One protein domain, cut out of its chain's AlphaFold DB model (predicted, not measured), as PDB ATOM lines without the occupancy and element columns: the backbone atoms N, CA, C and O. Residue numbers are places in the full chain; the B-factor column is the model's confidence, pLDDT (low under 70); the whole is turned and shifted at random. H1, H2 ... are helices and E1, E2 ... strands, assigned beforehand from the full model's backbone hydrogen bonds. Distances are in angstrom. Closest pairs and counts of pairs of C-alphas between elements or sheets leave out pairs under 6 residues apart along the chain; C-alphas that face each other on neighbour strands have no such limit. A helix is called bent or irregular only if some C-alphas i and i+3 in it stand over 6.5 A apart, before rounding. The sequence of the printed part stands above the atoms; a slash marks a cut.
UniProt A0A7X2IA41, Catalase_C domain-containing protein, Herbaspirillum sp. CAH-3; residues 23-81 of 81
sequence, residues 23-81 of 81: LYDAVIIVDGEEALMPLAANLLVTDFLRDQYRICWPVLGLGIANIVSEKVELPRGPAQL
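This is residues 23 to 81 of the 81 residues of the protein "Catalase_C domain-containing protein" of Herbaspirillum sp. CAH-3 (UniProt A0A7X2IA41). Two short parallel strands, E1 and E2, lie side by side as a small two-stranded sheet, with the three helices grouped on one side of it. H3 and H1 run side by side the same way, while H2 lies crosswise to both. The printed part has 59 residues, with two named strands and three named helices in the order E1, H1, H2, E2, H3; the sheet's order is E1 = E2, and the class is mostly helix. The whole is compact, with a radius of gyration of the C-alphas of 10.7 A and a rounded outline spanning 29 by 29 by 19 A.

E1, residues 27 to 29, and E2, residues 59 to 61, are parallel neighbours at 13 degrees. C-alphas 28 and 60 face each other at 4.8 A; N 29 and O 60 are 2.8 A apart, and N 60 and O 27 are 2.9 A apart, both within hydrogen-bond range. With H1, residues 33 to 41, and H2, residues 43 to 54, the strands form a strand-helix-strand unit, two parallel neighbour strands with helices between them along the chain; its crossover is right-handed. The closest C-alphas of E2 and H2 are those of Val 59 and Tyr 53, 7.4 A apart. H3, residues 63 to 72, comes closest to E1 at the C-alphas of Ala 65 and Ile 29, 6.1 A apart. H3 touches H1, closest at the C-alphas of Val 68 and Ala 40, 4.8 A apart, with a shallow tilt of 13 degrees, the same way. H2 only just touches H3, with 3 pairs of C-alphas within 8 A, through residues 46 to 50 of H2 alone; the closest C-alphas are those of Thr 46 and Val 72, 5.4 A apart, and the lines are about perpendicular at 90 degrees. H1 and H2 are close but not clearly touching, with the C-alphas of Leu 39 and Val 45 closest at 6.8 A. H1 and E2 are apart. In H2 every O i to N i+4 pair is within hydrogen-bond range, against 3 of 5 in H1 and 3 of 6 in H3.

E1 begins at C-alpha 27, (-1.658, -28.595, -14.465). H1 measures 13.4 A, H2 16.4 A and H3 16.6 A from first to last C-alpha. H1 is irregular, but only just: C-alphas 34 and 37 are 6.6 A apart. H3 is also only just irregular, with C-alphas 63 and 66 at 6.9 A; it ends at C-alpha 72, (-3.237, -19.234, -24.511).

The C-alphas of Leu 23 and Leu 81, the two farthest apart, are 30.0 A from each other. The printed part has no cut, and the four links between named elements are tight. The mean pLDDT of the printed part is 87.3; residues 76 to 81 are under 70.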
ATOM      1  N   LEU A  23       2.698 -36.797 -19.698       94.44
ATOM      2  CA  LEU A  23       3.162 -37.394 -18.438       94.44
ATOM      3  C   LEU A  23       2.374 -36.931 -17.203       94.44
ATOM      4  O   LEU A  23       2.570 -37.499 -16.132       94.44
ATOM      5  N   TYR A  24       1.531 -35.900 -17.327       94.19
ATOM      6  CA  TYR A  24       0.896 -35.234 -16.186       94.19
ATOM      7  C   TYR A  24      -0.612 -35.164 -16.335       94.19
ATOM      8  O   TYR A  24      -1.070 -34.440 -17.202       94.19
ATOM      9  N   ASP A  25      -1.374 -35.767 -15.424       94.12
ATOM     10  CA  ASP A  25      -2.844 -35.789 -15.499       94.12
ATOM     11  C   ASP A  25      -3.533 -34.432 -15.240       94.12
ATOM     12  O   ASP A  25      -4.747 -34.322 -15.412       94.12
ATOM     13  N   ALA A  26      -2.802 -33.416 -14.767       93.38
ATOM     14  CA  ALA A  26      -3.322 -32.075 -14.489       93.38
ATOM     15  C   ALA A  26      -2.205 -31.019 -14.413       93.38
ATOM     16  O   ALA A  26      -1.044 -31.335 -14.141       93.38
ATOM     17  N   VAL A  27      -2.574 -29.743 -14.571       93.75
ATOM     18  CA  VAL A  27      -1.658 -28.595 -14.465       93.75
ATOM     19  C   VAL A  27      -2.202 -27.535 -13.518       93.75
ATOM     20  O   VAL A  27      -3.364 -27.141 -13.608       93.75
ATOM     21  N   ILE A  28      -1.334 -27.019 -12.646       93.19
ATOM     22  CA  ILE A  28      -1.621 -25.868 -11.784       93.19
ATOM     23  C   ILE A  28      -0.663 -24.733 -12.142       93.19
ATOM     24  O   ILE A  28       0.551 -24.923 -12.172       93.19
ATOM     25  N   ILE A  29      -1.211 -23.543 -12.374       92.25
ATOM     26  CA  ILE A  29      -0.458 -22.307 -12.573       92.25
ATOM     27  C   ILE A  29      -0.650 -21.449 -11.326       92.25
ATOM     28  O   ILE A  29      -1.762 -21.024 -11.007       92.25
ATOM     29  N   VAL A  30       0.444 -21.234 -10.602       91.25
ATOM     30  CA  VAL A  30       0.454 -20.426  -9.381       91.25
ATOM     31  C   VAL A  30       0.589 -18.942  -9.700       91.25
ATOM     32  O   VAL A  30       1.141 -18.556 -10.730       91.25
ATOM     33  N   ASP A  31       0.097 -18.119  -8.780       89.62
ATOM     34  CA  ASP A  31       0.247 -16.671  -8.847       89.62
ATOM     35  C   ASP A  31       1.726 -16.247  -8.686       89.62
ATOM     36  O   ASP A  31       2.500 -16.867  -7.950       89.62
ATOM     37  N   GLY A  32       2.109 -15.177  -9.379       88.69
ATOM     38  CA  GLY A  32       3.419 -14.548  -9.332       88.69
ATOM     39  C   GLY A  32       3.532 -13.455 -10.389       88.69
ATOM     40  O   GLY A  32       3.927 -13.737 -11.517       88.69
ATOM     41  N   GLU A  33       3.215 -12.211 -10.028       85.62
ATOM     42  CA  GLU A  33       3.126 -11.065 -10.951       85.62
ATOM     43  C   GLU A  33       4.347 -10.925 -11.881       85.62
ATOM     44  O   GLU A  33       4.197 -10.827 -13.100       85.62
ATOM     45  N   GLU A  34       5.561 -11.030 -11.333       87.50
ATOM     46  CA  GLU A  34       6.807 -10.946 -12.111       87.50
ATOM     47  C   GLU A  34       7.029 -12.146 -13.051       87.50
ATOM     48  O   GLU A  34       7.669 -12.018 -14.095       87.50
ATOM     49  N   ALA A  35       6.503 -13.321 -12.696       89.31
ATOM     50  CA  ALA A  35       6.726 -14.570 -13.419       89.31
ATOM     51  C   ALA A  35       5.659 -14.843 -14.488       89.31
ATOM     52  O   ALA A  35       5.946 -15.500 -15.490       89.31
ATOM     53  N   LEU A  36       4.438 -14.332 -14.306       91.00
ATOM     54  CA  LEU A  36       3.300 -14.644 -15.168       91.00
ATOM     55  C   LEU A  36       3.438 -14.068 -16.574       91.00
ATOM     56  O   LEU A  36       3.077 -14.737 -17.539       91.00
ATOM     57  N   MET A  37       3.988 -12.863 -16.722       89.06
ATOM     58  CA  MET A  37       4.118 -12.235 -18.037       89.06
ATOM     59  C   MET A  37       5.156 -12.941 -18.936       89.06
ATOM     60  O   MET A  37       4.825 -13.243 -20.085       89.06
ATOM     61  N   PRO A  38       6.358 -13.308 -18.441       91.38
ATOM     62  CA  PRO A  38       7.265 -14.202 -19.164       91.38
ATOM     63  C   PRO A  38       6.658 -15.580 -19.449       91.38
ATOM     64  O   PRO A  38       6.846 -16.115 -20.541       91.38
ATOM     65  N   LEU A  39       5.919 -16.151 -18.491       91.38
ATOM     66  CA  LEU A  39       5.289 -17.463 -18.644       91.38
ATOM     67  C   LEU A  39       4.223 -17.448 -19.753       91.38
ATOM     68  O   LEU A  39       4.227 -18.322 -20.613       91.38
ATOM     69  N   ALA A  40       3.375 -16.419 -19.788       90.25
ATOM     70  CA  ALA A  40       2.330 -16.237 -20.796       90.25
ATOM     71  C   ALA A  40       2.873 -15.909 -22.199       90.25
ATOM     72  O   ALA A  40       2.169 -16.081 -23.194       90.25
ATOM     73  N   ALA A  41       4.105 -15.405 -22.296       92.19
ATOM     74  CA  ALA A  41       4.776 -15.134 -23.567       92.19
ATOM     75  C   ALA A  41       5.549 -16.349 -24.116       92.19
ATOM     76  O   ALA A  41       6.029 -16.307 -25.250       92.19
ATOM     77  N   ASN A  42       5.696 -17.421 -23.335       93.88
ATOM     78  CA  ASN A  42       6.490 -18.581 -23.715       93.88
ATOM     79  C   ASN A  42       5.669 -19.574 -24.553       93.88
ATOM     80  O   ASN A  42       4.722 -20.184 -24.062       93.88
ATOM     81  N   LEU A  43       6.081 -19.797 -25.804       94.19
ATOM     82  CA  LEU A  43       5.399 -20.717 -26.723       94.19
ATOM     83  C   LEU A  43       5.336 -22.159 -26.201       94.19
ATOM     84  O   LEU A  43       4.333 -22.829 -26.412       94.19
ATOM     85  N   LEU A  44       6.343 -22.611 -25.448       95.12
ATOM     86  CA  LEU A  44       6.334 -23.953 -24.856       95.12
ATOM     87  C   LEU A  44       5.217 -24.118 -23.825       95.12
ATOM     88  O   LEU A  44       4.656 -25.200 -23.697       95.12
ATOM     89  N   VAL A  45       4.884 -23.051 -23.095       94.56
ATOM     90  CA  VAL A  45       3.764 -23.053 -22.144       94.56
ATOM     91  C   VAL A  45       2.447 -23.119 -22.908       94.56
ATOM     92  O   VAL A  45       1.580 -23.917 -22.562       94.56
ATOM     93  N   THR A  46       2.314 -22.318 -23.968       94.44
ATOM     94  CA  THR A  46       1.141 -22.320 -24.850       94.44
ATOM     95  C   THR A  46       0.873 -23.709 -25.418       94.44
ATOM     96  O   THR A  46      -0.252 -24.198 -25.324       94.44
ATOM     97  N   ASP A  47       1.896 -24.360 -25.969       94.00
ATOM     98  CA  ASP A  47       1.771 -25.694 -26.554       94.00
ATOM     99  C   ASP A  47       1.428 -26.736 -25.482       94.00
ATOM    100  O   ASP A  47       0.463 -27.486 -25.635       94.00
ATOM    101  N   PHE A  48       2.132 -26.708 -24.345       95.38
ATOM    102  CA  PHE A  48       1.891 -27.630 -23.236       95.38
ATOM    103  C   PHE A  48       0.450 -27.541 -22.716       95.38
ATOM    104  O   PHE A  48      -0.217 -28.559 -22.552       95.38
ATOM    105  N   LEU A  49      -0.062 -26.329 -22.491       94.06
ATOM    106  CA  LEU A  49      -1.417 -26.108 -21.981       94.06
ATOM    107  C   LEU A  49      -2.503 -26.453 -23.008       94.06
ATOM    108  O   LEU A  49      -3.557 -26.970 -22.640       94.06
ATOM    109  N   ARG A  50      -2.259 -26.210 -24.299       92.88
ATOM    110  CA  ARG A  50      -3.185 -26.620 -25.363       92.88
ATOM    111  C   ARG A  50      -3.269 -28.133 -25.484       92.88
ATOM    112  O   ARG A  50      -4.363 -28.652 -25.695       92.88
ATOM    113  N   ASP A  51      -2.159 -28.840 -25.317       94.38
ATOM    114  CA  ASP A  51      -2.161 -30.301 -25.330       94.38
ATOM    115  C   ASP A  51      -2.931 -30.882 -24.145       94.38
ATOM    116  O   ASP A  51      -3.758 -31.769 -24.339       94.38
ATOM    117  N   GLN A  52      -2.749 -30.309 -22.955       92.81
ATOM    118  CA  GLN A  52      -3.520 -30.646 -21.752       92.81
ATOM    119  C   GLN A  52      -5.023 -30.435 -21.967       92.81
ATOM    120  O   GLN A  52      -5.841 -31.311 -21.684       92.81
ATOM    121  N   TYR A  53      -5.394 -29.301 -22.565       91.00
ATOM    122  CA  TYR A  53      -6.784 -29.008 -22.892       91.00
ATOM    123  C   TYR A  53      -7.375 -29.987 -23.925       91.00
ATOM    124  O   TYR A  53      -8.515 -30.430 -23.774       91.00
ATOM    125  N   ARG A  54      -6.609 -30.375 -24.956       91.88
ATOM    126  CA  ARG A  54      -7.049 -31.313 -26.013       91.88
ATOM    127  C   ARG A  54      -7.405 -32.699 -25.482       91.88
ATOM    128  O   ARG A  54      -8.322 -33.320 -26.010       91.88
ATOM    129  N   ILE A  55      -6.698 -33.168 -24.459       93.19
ATOM    130  CA  ILE A  55      -6.969 -34.450 -23.787       93.19
ATOM    131  C   ILE A  55      -7.939 -34.308 -22.606       93.19
ATOM    132  O   ILE A  55      -8.181 -35.272 -21.884       93.19
ATOM    133  N   CYS A  56      -8.535 -33.120 -22.446       91.75
ATOM    134  CA  CYS A  56      -9.479 -32.773 -21.385       91.75
ATOM    135  C   CYS A  56      -8.902 -32.932 -19.972       91.75
ATOM    136  O   CYS A  56      -9.648 -33.185 -19.023       91.75
ATOM    137  N   TRP A  57      -7.587 -32.770 -19.825       93.75
ATOM    138  CA  TRP A  57      -6.957 -32.765 -18.515       93.75
ATOM    139  C   TRP A  57      -7.145 -31.417 -17.813       93.75
ATOM    140  O   TRP A  57      -7.164 -30.368 -18.468       93.75
ATOM    141  N   PRO A  58      -7.350 -31.414 -16.483       91.31
ATOM    142  CA  PRO A  58      -7.651 -30.193 -15.755       91.31
ATOM    143  C   PRO A  58      -6.484 -29.201 -15.772       91.31
ATOM    144  O   PRO A  58      -5.344 -29.552 -15.468       91.31
ATOM    145  N   VAL A  59      -6.804 -27.934 -16.036       91.12
ATOM    146  CA  VAL A  59      -5.886 -26.798 -15.893       91.12
ATOM    147  C   VAL A  59      -6.477 -25.826 -14.877       91.12
ATOM    148  O   VAL A  59      -7.588 -25.330 -15.062       91.12
ATOM    149  N   LEU A  60      -5.741 -25.553 -13.800       90.31
ATOM    150  CA  LEU A  60      -6.145 -24.651 -12.722       90.31
ATOM    151  C   LEU A  60      -5.210 -23.439 -12.658       90.31
ATOM    152  O   LEU A  60      -4.018 -23.593 -12.404       90.31
ATOM    153  N   GLY A  61      -5.751 -22.234 -12.836       90.44
ATOM    154  CA  GLY A  61      -5.043 -20.977 -12.583       90.44
ATOM    155  C   GLY A  61      -5.436 -20.386 -11.229       90.44
ATOM    156  O   GLY A  61      -6.619 -20.180 -10.973       90.44
ATOM    157  N   LEU A  62      -4.459 -20.101 -10.365       89.31
ATOM    158  CA  LEU A  62      -4.683 -19.479  -9.055       89.31
ATOM    159  C   LEU A  62      -4.462 -17.961  -9.103       89.31
ATOM    160  O   LEU A  62      -3.466 -17.490  -9.648       89.31
ATOM    161  N   GLY A  63      -5.359 -17.190  -8.481       88.25
ATOM    162  CA  GLY A  63      -5.221 -15.733  -8.379       88.25
ATOM    163  C   GLY A  63      -5.166 -15.056  -9.753       88.25
ATOM    164  O   GLY A  63      -6.012 -15.318 -10.612       88.25
ATOM    165  N   ILE A  64      -4.157 -14.208  -9.985       89.38
ATOM    166  CA  ILE A  64      -3.985 -13.530 -11.284       89.38
ATOM    167  C   ILE A  64      -3.428 -14.446 -12.390       89.38
ATOM    168  O   ILE A  64      -3.351 -14.027 -13.546       89.38
ATOM    169  N   ALA A  65      -3.111 -15.715 -12.100       90.31
ATOM    170  CA  ALA A  65      -2.573 -16.657 -13.088       90.31
ATOM    171  C   ALA A  65      -3.532 -16.987 -14.245       90.31
ATOM    172  O   ALA A  65      -3.095 -17.482 -15.286       90.31
ATOM    173  N   ASN A  66      -4.820 -16.657 -14.116       85.88
ATOM    174  CA  ASN A  66      -5.793 -16.772 -15.206       85.88
ATOM    175  C   ASN A  66      -5.401 -15.970 -16.461       85.88
ATOM    176  O   ASN A  66      -5.810 -16.343 -17.560       85.88
ATOM    177  N   ILE A  67      -4.546 -14.947 -16.332       87.88
ATOM    178  CA  ILE A  67      -3.981 -14.215 -17.475       87.88
ATOM    179  C   ILE A  67      -3.239 -15.131 -18.462       87.88
ATOM    180  O   ILE A  67      -3.239 -14.871 -19.664       87.88
ATOM    181  N   VAL A  68      -2.642 -16.229 -17.981       89.12
ATOM    182  CA  VAL A  68      -1.955 -17.210 -18.835       89.12
ATOM    183  C   VAL A  68      -2.976 -17.963 -19.679       89.12
ATOM    184  O   VAL A  68      -2.809 -18.070 -20.890       89.12
ATOM    185  N   SER A  69      -4.073 -18.414 -19.072       85.75
ATOM    186  CA  SER A  69      -5.166 -19.092 -19.775       85.75
ATOM    187  C   SER A  69      -5.807 -18.193 -20.836       85.75
ATOM    188  O   SER A  69      -6.083 -18.651 -21.942       85.75
ATOM    189  N   GLU A  70      -5.981 -16.900 -20.534       86.44
ATOM    190  CA  GLU A  70      -6.461 -15.900 -21.498       86.44
ATOM    191  C   GLU A  70      -5.509 -15.748 -22.688       86.44
ATOM    192  O   GLU A  70      -5.944 -15.762 -23.837       86.44
ATOM    193  N   LYS A  71      -4.202 -15.651 -22.421       88.19
ATOM    194  CA  LYS A  71      -3.156 -15.535 -23.445       88.19
ATOM    195  C   LYS A  71      -3.036 -16.765 -24.342       88.19
ATOM    196  O   LYS A  71      -2.700 -16.622 -25.513       88.19
ATOM    197  N   VAL A  72      -3.291 -17.949 -23.793       87.81
ATOM    198  CA  VAL A  72      -3.237 -19.234 -24.511       87.81
ATOM    199  C   VAL A  72      -4.553 -19.544 -25.241       87.81
ATOM    200  O   VAL A  72      -4.612 -20.487 -26.038       87.81
ATOM    201  N   GLU A  73      -5.573 -18.701 -25.043       86.75
ATOM    202  CA  GLU A  73      -6.916 -18.815 -25.624       86.75
ATOM    203  C   GLU A  73      -7.657 -20.075 -25.147       86.75
ATOM    204  O   GLU A  73      -8.476 -20.647 -25.869       86.75
ATOM    205  N   LEU A  74      -7.380 -20.520 -23.916       85.12
ATOM    206  CA  LEU A  74      -8.155 -21.585 -23.287       85.12
ATOM    207  C   LEU A  74      -9.505 -21.033 -22.804       85.12
ATOM    208  O   LEU A  74      -9.560 -19.930 -22.248       85.12
ATOM    209  N   PRO A  75     -10.609 -21.782 -22.973       78.69
ATOM    210  CA  PRO A  75     -11.895 -21.346 -22.461       78.69
ATOM    211  C   PRO A  75     -11.850 -21.284 -20.940       78.69
ATOM    212  O   PRO A  75     -11.331 -22.177 -20.266       78.69
ATOM    213  N   ARG A  76     -12.413 -20.208 -20.392       68.12
ATOM    214  CA  ARG A  76     -12.485 -20.033 -18.946       68.12
ATOM    215  C   ARG A  76     -13.441 -21.075 -18.374       68.12
ATOM    216  O   ARG A  76     -14.593 -21.162 -18.799       68.12
ATOM    217  N   GLY A  77     -12.955 -21.842 -17.400       65.12
ATOM    218  CA  GLY A  77     -13.824 -22.613 -16.517       65.12
ATOM    219  C   GLY A  77     -14.772 -21.685 -15.744       65.12
ATOM    220  O   GLY A  77     -14.574 -20.464 -15.749       65.12
ATOM    221  N   PRO A  78     -15.811 -22.228 -15.085       59.50
ATOM    222  CA  PRO A  78     -16.684 -21.422 -14.238       59.50
ATOM    223  C   PRO A  78     -15.827 -20.612 -13.262       59.50
ATOM    224  O   PRO A  78     -14.910 -21.162 -12.651       59.50
ATOM    225  N   ALA A  79     -16.094 -19.305 -13.171       54.12
ATOM    226  CA  ALA A  79     -15.374 -18.415 -12.271       54.12
ATOM    227  C   ALA A  79     -15.393 -19.027 -10.864       54.12
ATOM    228  O   ALA A  79     -16.468 -19.254 -10.304       54.12
ATOM    229  N   GLN A  80     -14.217 -19.369 -10.337       53.34
ATOM    230  CA  GLN A  80     -14.105 -19.824  -8.959       53.34
ATOM    231  C   GLN A  80     -14.465 -18.631  -8.064       53.34
ATOM    232  O   GLN A  80     -13.817 -17.587  -8.148       53.34
ATOM    233  N   LEU A  81     -15.569 -18.788  -7.328       40.31
ATOM    234  CA  LEU A  81     -16.091 -17.863  -6.316       40.31
ATOM    235  C   LEU A  81     -15.070 -17.605  -5.205       40.31
ATOM    236  O   LEU A  81     -14.383 -18.577  -4.813       40.31
TER     237      LEU A  81